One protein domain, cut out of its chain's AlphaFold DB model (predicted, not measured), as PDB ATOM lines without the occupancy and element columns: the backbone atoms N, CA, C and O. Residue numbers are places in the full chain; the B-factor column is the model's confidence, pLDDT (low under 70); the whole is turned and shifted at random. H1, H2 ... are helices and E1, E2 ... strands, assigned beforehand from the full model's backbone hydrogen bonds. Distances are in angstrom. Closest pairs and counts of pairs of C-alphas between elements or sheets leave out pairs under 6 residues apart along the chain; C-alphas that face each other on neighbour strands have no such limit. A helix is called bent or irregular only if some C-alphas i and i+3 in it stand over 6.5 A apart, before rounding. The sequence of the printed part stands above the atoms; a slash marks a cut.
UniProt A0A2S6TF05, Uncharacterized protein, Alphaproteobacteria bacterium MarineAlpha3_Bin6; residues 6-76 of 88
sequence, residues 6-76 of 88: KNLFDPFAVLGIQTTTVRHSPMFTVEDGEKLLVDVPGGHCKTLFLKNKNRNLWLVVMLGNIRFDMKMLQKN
ATOM      1  N   LYS A   6      19.019-103.841 134.184       93.69
ATOM      2  CA  LYS A   6      17.697-103.423 134.693       93.69
ATOM      3  C   LYS A   6      17.217-102.119 134.066       93.69
ATOM      4  O   LYS A   6      16.054-102.003 133.701       93.69
ATOM      5  N   ASN A   7      18.128-101.166 133.856       95.44
ATOM      6  CA  ASN A   7      17.789 -99.888 133.231       95.44
ATOM      7  C   ASN A   7      17.320-100.042 131.771       95.44
ATOM      8  O   ASN A   7      16.730 -99.104 131.242       95.44
ATOM      9  N   LEU A   8      17.569-101.194 131.135       94.81
ATOM     10  CA  LEU A   8      17.091-101.534 129.794       94.81
ATOM     11  C   LEU A   8      15.809-102.381 129.826       94.81
ATOM     12  O   LEU A   8      14.867-102.092 129.090       94.81
ATOM     13  N   PHE A   9      15.766-103.415 130.669       96.25
ATOM     14  CA  PHE A   9      14.637-104.349 130.704       96.25
ATOM     15  C   PHE A   9      13.371-103.753 131.334       96.25
ATOM     16  O   PHE A   9      12.273-104.098 130.896       96.25
ATOM     17  N   ASP A  10      13.494-102.831 132.297       95.75
ATOM     18  CA  ASP A  10      12.326-102.209 132.934       95.75
ATOM     19  C   ASP A  10      11.475-101.415 131.910       95.75
ATOM     20  O   ASP A  10      10.270-101.664 131.817       95.75
ATOM     21  N   PRO A  11      12.051-100.533 131.057       96.50
ATOM     22  CA  PRO A  11      11.302 -99.904 129.965       96.50
ATOM     23  C   PRO A  11      10.680-100.890 128.969       96.50
ATOM     24  O   PRO A  11       9.563-100.662 128.510       96.50
ATOM     25  N   PHE A  12      11.367-101.985 128.626       97.25
ATOM     26  CA  PHE A  12      10.827-102.995 127.706       97.25
ATOM     27  C   PHE A  12       9.576-103.667 128.265       97.25
ATOM     28  O   PHE A  12       8.602-103.826 127.530       97.25
ATOM     29  N   ALA A  13       9.559-103.976 129.564       95.69
ATOM     30  CA  ALA A  13       8.381-104.516 130.231       95.69
ATOM     31  C   ALA A  13       7.199-103.529 130.195       95.69
ATOM     32  O   ALA A  13       6.081-103.933 129.883       95.69
ATOM     33  N   VAL A  14       7.450-102.236 130.439       97.31
ATOM     34  CA  VAL A  14       6.419-101.181 130.352       97.31
ATOM     35  C   VAL A  14       5.859-101.052 128.931       97.31
ATOM     36  O   VAL A  14       4.660-100.849 128.760       97.31
ATOM     37  N   LEU A  15       6.708-101.203 127.912       98.00
ATOM     38  CA  LEU A  15       6.312-101.162 126.501       98.00
ATOM     39  C   LEU A  15       5.706-102.483 125.989       98.00
ATOM     40  O   LEU A  15       5.282-102.543 124.837       98.00
ATOM     41  N   GLY A  16       5.676-103.542 126.804       97.38
ATOM     42  CA  GLY A  16       5.195-104.866 126.397       97.38
ATOM     43  C   GLY A  16       6.121-105.607 125.420       97.38
ATOM     44  O   GLY A  16       5.679-106.523 124.726       97.38
ATOM     45  N   ILE A  17       7.402-105.231 125.347       97.38
ATOM     46  CA  ILE A  17       8.405-105.875 124.492       97.38
ATOM     47  C   ILE A  17       8.926-107.125 125.207       97.38
ATOM     48  O   ILE A  17       9.662-107.040 126.189       97.38
ATOM     49  N   GLN A  18       8.551-108.301 124.704       95.38
ATOM     50  CA  GLN A  18       9.020-109.579 125.239       95.38
ATOM     51  C   GLN A  18      10.466-109.854 124.810       95.38
ATOM     52  O   GLN A  18      10.814-109.710 123.639       95.38
ATOM     53  N   THR A  19      11.303-110.291 125.752       94.00
ATOM     54  CA  THR A  19      12.717-110.591 125.498       94.00
ATOM     55  C   THR A  19      13.126-111.919 126.115       94.00
ATOM     56  O   THR A  19      12.773-112.211 127.258       94.00
ATOM     57  N   THR A  20      13.957-112.679 125.407       92.75
ATOM     58  CA  THR A  20      14.656-113.855 125.938       92.75
ATOM     59  C   THR A  20      16.155-113.575 125.918       92.75
ATOM     60  O   THR A  20      16.683-113.104 124.914       92.75
ATOM     61  N   THR A  21      16.855-113.837 127.024       92.50
ATOM     62  CA  THR A  21      18.304-113.604 127.132       92.50
ATOM     63  C   THR A  21      19.027-114.910 127.421       92.50
ATOM     64  O   THR A  21      18.829-115.511 128.475       92.50
ATOM     65  N   VAL A  22      19.909-115.316 126.508       91.31
ATOM     66  CA  VAL A  22      20.828-116.442 126.705       91.31
ATOM     67  C   VAL A  22      22.139-115.897 127.262       91.31
ATOM     68  O   VAL A  22      22.798-115.078 126.625       91.31
ATOM     69  N   ARG A  23      22.512-116.306 128.479       92.06
ATOM     70  CA  ARG A  23      23.794-115.923 129.091       92.06
ATOM     71  C   ARG A  23      24.870-116.908 128.650       92.06
ATOM     72  O   ARG A  23      24.696-118.112 128.791       92.06
ATOM     73  N   HIS A  24      25.981-116.387 128.152       89.69
ATOM     74  CA  HIS A  24      27.113-117.173 127.675       89.69
ATOM     75  C   HIS A  24      28.429-116.462 128.015       89.69
ATOM     76  O   HIS A  24      28.444-115.263 128.308       89.69
ATOM     77  N   SER A  25      29.540-117.195 127.976       91.50
ATOM     78  CA  SER A  25      30.880-116.611 128.110       91.50
ATOM     79  C   SER A  25      31.229-115.745 126.890       91.50
ATOM     80  O   SER A  25      30.751-116.036 125.790       91.50
ATOM     81  N   PRO A  26      32.069-114.700 127.030       90.81
ATOM     82  CA  PRO A  26      32.534-113.912 125.890       90.81
ATOM     83  C   PRO A  26      33.199-114.785 124.820       90.81
ATOM     84  O   PRO A  26      33.963-115.692 125.142       90.81
ATOM     85  N   MET A  27      32.913-114.483 123.555       90.25
ATOM     86  CA  MET A  27      33.418-115.218 122.394       90.25
ATOM     87  C   MET A  27      34.369-114.328 121.603       90.25
ATOM     88  O   MET A  27      34.094-113.142 121.415       90.25
ATOM     89  N   PHE A  28      35.471-114.903 121.126       91.06
ATOM     90  CA  PHE A  28      36.499-114.166 120.379       91.06
ATOM     91  C   PHE A  28      36.863-114.820 119.047       91.06
ATOM     92  O   PHE A  28      37.529-114.191 118.225       91.06
ATOM     93  N   THR A  29      36.430-116.061 118.827       93.12
ATOM     94  CA  THR A  29      36.653-116.799 117.584       93.12
ATOM     95  C   THR A  29      35.366-116.875 116.768       93.12
ATOM     96  O   THR A  29      34.265-116.680 117.293       93.12
ATOM     97  N   VAL A  30      35.504-117.133 115.467       87.69
ATOM     98  CA  VAL A  30      34.349-117.316 114.577       87.69
ATOM     99  C   VAL A  30      33.604-118.588 114.966       87.69
ATOM    100  O   VAL A  30      32.380-118.584 115.054       87.69
ATOM    101  N   GLU A  31      34.351-119.641 115.284       88.81
ATOM    102  CA  GLU A  31      33.845-120.958 115.643       88.81
ATOM    103  C   GLU A  31      33.003-120.920 116.926       88.81
ATOM    104  O   GLU A  31      31.981-121.602 117.008       88.81
ATOM    105  N   ASP A  32      33.402-120.121 117.921       85.81
ATOM    106  CA  ASP A  32      32.610-119.922 119.142       85.81
ATOM    107  C   ASP A  32      31.293-119.201 118.831       85.81
ATOM    108  O   ASP A  32      30.230-119.616 119.295       85.81
ATOM    109  N   GLY A  33      31.363-118.150 118.004       84.44
ATOM    110  CA  GLY A  33      30.198-117.385 117.570       84.44
ATOM    111  C   GLY A  33      29.182-118.249 116.831       84.44
ATOM    112  O   GLY A  33      28.014-118.274 117.200       84.44
ATOM    113  N   GLU A  34      29.618-118.994 115.816       84.62
ATOM    114  CA  GLU A  34      28.733-119.842 115.015       84.62
ATOM    115  C   GLU A  34      28.017-120.900 115.860       84.62
ATOM    116  O   GLU A  34      26.815-121.088 115.690       84.62
ATOM    117  N   LYS A  35      28.705-121.527 116.825       84.38
ATOM    118  CA  LYS A  35      28.084-122.509 117.730       84.38
ATOM    119  C   LYS A  35      26.956-121.905 118.558       84.38
ATOM    120  O   LYS A  35      25.889-122.498 118.639       84.38
ATOM    121  N   LEU A  36      27.171-120.730 119.151       81.69
ATOM    122  CA  LEU A  36      26.157-120.096 119.995       81.69
ATOM    123  C   LEU A  36      24.962-119.587 119.176       81.69
ATOM    124  O   LEU A  36      23.815-119.693 119.606       81.69
ATOM    125  N   LEU A  37      25.222-119.008 118.003       80.81
ATOM    126  CA  LEU A  37      24.178-118.416 117.166       80.81
ATOM    127  C   LEU A  37      23.223-119.470 116.581       80.81
ATOM    128  O   LEU A  37      22.086-119.122 116.267       80.81
ATOM    129  N   VAL A  38      23.649-120.734 116.462       76.88
ATOM    130  CA  VAL A  38      22.783-121.859 116.061       76.88
ATOM    131  C   VAL A  38      21.653-122.089 117.069       76.88
ATOM    132  O   VAL A  38      20.525-122.360 116.661       76.88
ATOM    133  N   ASP A  39      21.926-121.921 118.363       80.88
ATOM    134  CA  ASP A  39      20.955-122.186 119.431       80.88
ATOM    135  C   ASP A  39      19.973-121.022 119.661       80.88
ATOM    136  O   ASP A  39      18.970-121.174 120.362       80.88
ATOM    137  N   VAL A  40      20.239-119.850 119.075       84.94
ATOM    138  CA  VAL A  40      19.409-118.651 119.232       84.94
ATOM    139  C   VAL A  40      18.683-118.354 117.915       84.94
ATOM    140  O   VAL A  40      19.311-117.896 116.958       84.94
ATOM    141  N   PRO A  41      17.361-118.584 117.834       86.69
ATOM    142  CA  PRO A  41      16.617-118.391 116.597       86.69
ATOM    143  C   PRO A  41      16.496-116.905 116.229       86.69
ATOM    144  O   PRO A  41      16.372-116.040 117.095       86.69
ATOM    145  N   GLY A  42      16.454-116.614 114.926       88.12
ATOM    146  CA  GLY A  42      16.207-115.272 114.390       88.12
ATOM    147  C   GLY A  42      17.412-114.626 113.701       88.12
ATOM    148  O   GLY A  42      18.425-115.261 113.418       88.12
ATOM    149  N   GLY A  43      17.260-113.343 113.358       89.31
ATOM    150  CA  GLY A  43      18.276-112.563 112.655       89.31
ATOM    151  C   GLY A  43      19.323-111.987 113.603       89.31
ATOM    152  O   GLY A  43      19.063-111.012 114.307       89.31
ATOM    153  N   HIS A  44      20.530-112.545 113.574       91.12
ATOM    154  CA  HIS A  44      21.648-112.048 114.375       91.12
ATOM    155  C   HIS A  44      22.187-110.740 113.823       91.12
ATOM    156  O   HIS A  44      22.530-110.653 112.642       91.12
ATOM    157  N   CYS A  45      22.277-109.724 114.674       93.00
ATOM    158  CA  CYS A  45      22.712-108.392 114.277       93.00
ATOM    159  C   CYS A  45      24.173-108.134 114.652       93.00
ATOM    160  O   CYS A  45      24.660-108.585 115.686       93.00
ATOM    161  N   LYS A  46      24.856-107.328 113.839       92.38
ATOM    162  CA  LYS A  46      26.084-106.631 114.223       92.38
ATOM    163  C   LYS A  46      25.824-105.134 114.266       92.38
ATOM    164  O   LYS A  46      25.017-104.610 113.496       92.38
ATOM    165  N   THR A  47      26.560-104.462 115.139       94.81
ATOM    166  CA  THR A  47      26.420-103.026 115.362       94.81
ATOM    167  C   THR A  47      27.749-102.336 115.095       94.81
ATOM    168  O   THR A  47      28.764-102.696 115.688       94.81
ATOM    169  N   LEU A  48      27.757-101.353 114.193       93.81
ATOM    170  CA  LEU A  48      28.931-100.540 113.885       93.81
ATOM    171  C   LEU A  48      28.723 -99.141 114.468       93.81
ATOM    172  O   LEU A  48      27.793 -98.433 114.079       93.81
ATOM    173  N   PHE A  49      29.610 -98.733 115.375       94.00
ATOM    174  CA  PHE A  49      29.648 -97.373 115.904       94.00
ATOM    175  C   PHE A  49      30.680 -96.554 115.125       94.00
ATOM    176  O   PHE A  49      31.884 -96.800 115.219       94.00
ATOM    177  N   LEU A  50      30.204 -95.619 114.303       91.75
ATOM    178  CA  LEU A  50      31.018 -94.901 113.325       91.75
ATOM    179  C   LEU A  50      31.052 -93.404 113.625       91.75
ATOM    180  O   LEU A  50      30.085 -92.814 114.104       91.75
ATOM    181  N   LYS A  51      32.170 -92.773 113.271       89.69
ATOM    182  CA  LYS A  51      32.351 -91.323 113.334       89.69
ATOM    183  C   LYS A  51      32.836 -90.806 111.990       89.69
ATOM    184  O   LYS A  51      33.751 -91.375 111.398       89.69
ATOM    185  N   ASN A  52      32.247 -89.712 111.518       86.50
ATOM    186  CA  ASN A  52      32.685 -89.063 110.284       86.50
ATOM    187  C   ASN A  52      33.700 -87.932 110.540       86.50
ATOM    188  O   ASN A  52      33.957 -87.541 111.683       86.50
ATOM    189  N   LYS A  53      34.270 -87.375 109.463       86.62
ATOM    190  CA  LYS A  53      35.226 -86.249 109.538       86.62
ATOM    191  C   LYS A  53      34.612 -84.988 110.159       86.62
ATOM    192  O   LYS A  53      35.303 -84.258 110.859       86.62
ATOM    193  N   ASN A  54      33.305 -84.792 109.987       86.06
ATOM    194  CA  ASN A  54      32.545 -83.684 110.574       86.06
ATOM    195  C   ASN A  54      32.190 -83.923 112.055       86.06
ATOM    196  O   ASN A  54      31.499 -83.113 112.661       86.06
ATOM    197  N   ARG A  55      32.698 -85.011 112.655       88.44
ATOM    198  CA  ARG A  55      32.461 -85.453 114.037       88.44
ATOM    199  C   ARG A  55      31.033 -85.913 114.346       88.44
ATOM    200  O   ARG A  55      30.734 -86.132 115.515       88.44
ATOM    201  N   ASN A  56      30.203 -86.153 113.335       88.19
ATOM    202  CA  ASN A  56      28.902 -86.791 113.522       88.19
ATOM    203  C   ASN A  56      29.098 -88.267 113.879       88.19
ATOM    204  O   ASN A  56      29.972 -88.936 113.312       88.19
ATOM    205  N   LEU A  57      28.268 -88.755 114.796       90.12
ATOM    206  CA  LEU A  57      28.253 -90.135 115.268       90.12
ATOM    207  C   LEU A  57      27.084 -90.893 114.643       90.12
ATOM    208  O   LEU A  57      26.003 -90.335 114.480       90.12
ATOM    209  N   TRP A  58      27.319 -92.160 114.314       88.06
ATOM    210  CA  TRP A  58      26.348 -93.045 113.681       88.06
ATOM    211  C   TRP A  58      26.360 -94.410 114.357       88.06
ATOM    212  O   TRP A  58      27.424 -94.935 114.695       88.06
ATOM    213  N   LEU A  59      25.172 -94.994 114.496       92.81
ATOM    214  CA  LEU A  59      24.979 -96.363 114.948       92.81
ATOM    215  C   LEU A  59      24.289 -97.142 113.830       92.81
ATOM    216  O   LEU A  59      23.119 -96.907 113.542       92.81
ATOM    217  N   VAL A  60      25.024 -98.035 113.174       90.81
ATOM    218  CA  VAL A  60      24.480 -98.878 112.104       90.81
ATOM    219  C   VAL A  60      24.182-100.251 112.680       90.81
ATOM    220  O   VAL A  60      25.097-100.922 113.158       90.81
ATOM    221  N   VAL A  61      22.920-100.668 112.606       93.50
ATOM    222  CA  VAL A  61      22.458-102.002 113.008       93.50
ATOM    223  C   VAL A  61      22.038-102.759 111.755       93.50
ATOM    224  O   VAL A  61      21.260-102.256 110.949       93.50
ATOM    225  N   MET A  62      22.592-103.951 111.561       93.44
ATOM    226  CA  MET A  62      22.354-104.773 110.373       93.44
ATOM    227  C   MET A  62      22.556-106.254 110.691       93.44
ATOM    228  O   MET A  62      23.203-106.581 111.683       93.44
ATOM    229  N   LEU A  63      22.086-107.154 109.822       92.75
ATOM    230  CA  LEU A  63      22.378-108.581 109.968       92.75
ATOM    231  C   LEU A  63      23.892-108.846 109.909       92.75
ATOM    232  O   LEU A  63      24.622-108.257 109.105       92.75
ATOM    233  N   GLY A  64      24.364-109.751 110.766       90.44
ATOM    234  CA  GLY A  64      25.782-110.053 110.961       90.44
ATOM    235  C   GLY A  64      26.480-110.509 109.679       90.44
ATOM    236  O   GLY A  64      27.609-110.091 109.401       90.44
ATOM    237  N   ASN A  65      25.766-111.273 108.852       88.69
ATOM    238  CA  ASN A  65      26.249-111.843 107.594       88.69
ATOM    239  C   ASN A  65      26.233-110.864 106.404       88.69
ATOM    240  O   ASN A  65      26.867-111.142 105.386       88.69
ATOM    241  N   ILE A  66      25.561-109.713 106.504       91.38
ATOM    242  CA  ILE A  66      25.520-108.743 105.404       91.38
ATOM    243  C   ILE A  66      26.848-107.978 105.349       91.38
ATOM    244  O   ILE A  66      27.342-107.462 106.357       91.38
ATOM    245  N   ARG A  67      27.453-107.874 104.161       91.50
ATOM    246  CA  ARG A  67      28.638-107.026 103.959       91.50
ATOM    247  C   ARG A  67      28.245-105.552 103.976       91.50
ATOM    248  O   ARG A  67      27.292-105.153 103.318       91.50
ATOM    249  N   PHE A  68      29.006-104.749 104.714       88.94
ATOM    250  CA  PHE A  68      28.785-103.311 104.818       88.94
ATOM    251  C   PHE A  68      29.745-102.545 103.902       88.94
ATOM    252  O   PHE A  68      30.962-102.664 104.055       88.94
ATOM    253  N   ASP A  69      29.214-101.749 102.971       88.38
ATOM    254  CA  ASP A  69      30.022-100.865 102.125       88.38
ATOM    255  C   ASP A  69      30.195 -99.486 102.780       88.38
ATOM    256  O   ASP A  69      29.323 -98.615 102.725       88.38
ATOM    257  N   MET A  70      31.376 -99.260 103.361       84.62
ATOM    258  CA  MET A  70      31.722 -97.979 103.982       84.62
ATOM    259  C   MET A  70      31.752 -96.807 102.990       84.62
ATOM    260  O   MET A  70      31.499 -95.669 103.386       84.62
ATOM    261  N   LYS A  71      32.076 -97.046 101.712       83.75
ATOM    262  CA  LYS A  71      32.163 -95.983 100.698       83.75
ATOM    263  C   LYS A  71      30.777 -95.496 100.296       83.75
ATOM    264  O   LYS A  71      30.619 -94.308 100.021       83.75
ATOM    265  N   MET A  72      29.785 -96.387 100.277       77.44
ATOM    266  CA  MET A  72      28.395 -96.021 100.009       77.44
ATOM    267  C   MET A  72      27.871 -95.052 101.077       77.44
ATOM    268  O   MET A  72      27.359 -93.988 100.730       77.44
ATOM    269  N   LEU A  73      28.080 -95.364 102.365       77.81
ATOM    270  CA  LEU A  73      27.673 -94.481 103.466       77.81
ATOM    271  C   LEU A  73      28.343 -93.100 103.359       77.81
ATOM    272  O   LEU A  73      27.708 -92.080 103.598       77.81
ATOM    273  N   GLN A  74      29.613 -93.057 102.940       74.44
ATOM    274  CA  GLN A  74      30.339 -91.797 102.773       74.44
ATOM    275  C   GLN A  74      29.808 -90.897 101.650       74.44
ATOM    276  O   GLN A  74      30.059 -89.693 101.672       74.44
ATOM    277  N   LYS A  75      29.136 -91.461 100.645       71.19
ATOM    278  CA  LYS A  75      28.560 -90.690  99.536       71.19
ATOM    279  C   LYS A  75      27.151 -90.205  99.869       71.19
ATOM    280  O   LYS A  75      26.812 -89.074  99.543       71.19
ATOM    281  N   ASN A  76      26.383 -91.026 100.582       65.62
ATOM    282  CA  ASN A  76      24.976 -90.789 100.890       65.62
ATOM    283  C   ASN A  76      24.766 -90.636 102.405       65.62
ATOM    284  O   ASN A  76      24.034 -91.407 103.014       65.62
TER     285      ASN A  76
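This is residues 6 to 76 of the 88 residues of an uncharacterized protein of Alphaproteobacteria bacterium MarineAlpha3_Bin6 (UniProt A0A2S6TF05). A twisted hairpin of two strands, E1 and E2, lies in the middle of an open, spread-out model, with three short helices set round it that touch no other helix. H1 and H2 lie far from each other at the two ends of a long unnamed stretch, residues 15 to 29, while after E2 the chain folds back beside the hairpin to H3. The printed part has 71 residues, with three named helices and two named strands in the order H1, H2, E1, E2, H3; the sheet's order is E1, E2, antiparallel, and the class is mixed, helices and strands. The whole is loose, with a radius of gyration of the C-alphas of 16.0 A, and its C-alphas span 38 by 36 by 20 A, only just flat.

E1, residues 45 to 51, and E2, residues 57 to 63, are antiparallel neighbours and form a hairpin, with 160 degrees between their N-to-C directions. The C-alphas of Cys 45 and Leu 63, which face each other, are 4.3 A apart, and those of Lys 51 and Leu 57, which also face each other, are 4.7 A apart. N 46 and O 62 are within hydrogen-bond range at 2.8 A, and so are N 58 and O 50 at 2.9 A. H2, residues 30 to 39, is joined to E1 by a tight link and is apart from E2. H3, residues 70 to 75, follows E2 after a short link and is apart from E1 and H2. H1, residues 6 to 14, is apart from H2, E1, E2 and H3. Every O i to N i+4 pair is within hydrogen-bond range in H3, against 3 of 5 in H1 and 5 of 6 in H2.

E1 begins with C-alpha 45 at (22.712, -108.392, 114.277) and is 19.6 A long from first to last C-alpha; E2 is 20.1 A long. H2 measures 15.1 A, H1 12.3 A and H3 9.1 A. H1 begins with C-alpha 6 at (17.697, -103.423, 134.693), and H3 ends with C-alpha 75 at (28.560, -90.690, 99.536). H1 is neither bent nor irregular, but only just: C-alphas 8 and 11 are 6.0 A apart.

The two C-alphas farthest apart are those of Asp 39 and Asn 54, at 41.2 A. Residues 10 to 16, of which 10 to 14 belong to H1, stand free, as do residues 28 to 35, of which 30 to 35 belong to H2. The link from H1 to H2, 15 residues, is long. The printed part has no cut. The mean pLDDT of the printed part is 89.3, and residue 76 is under 70.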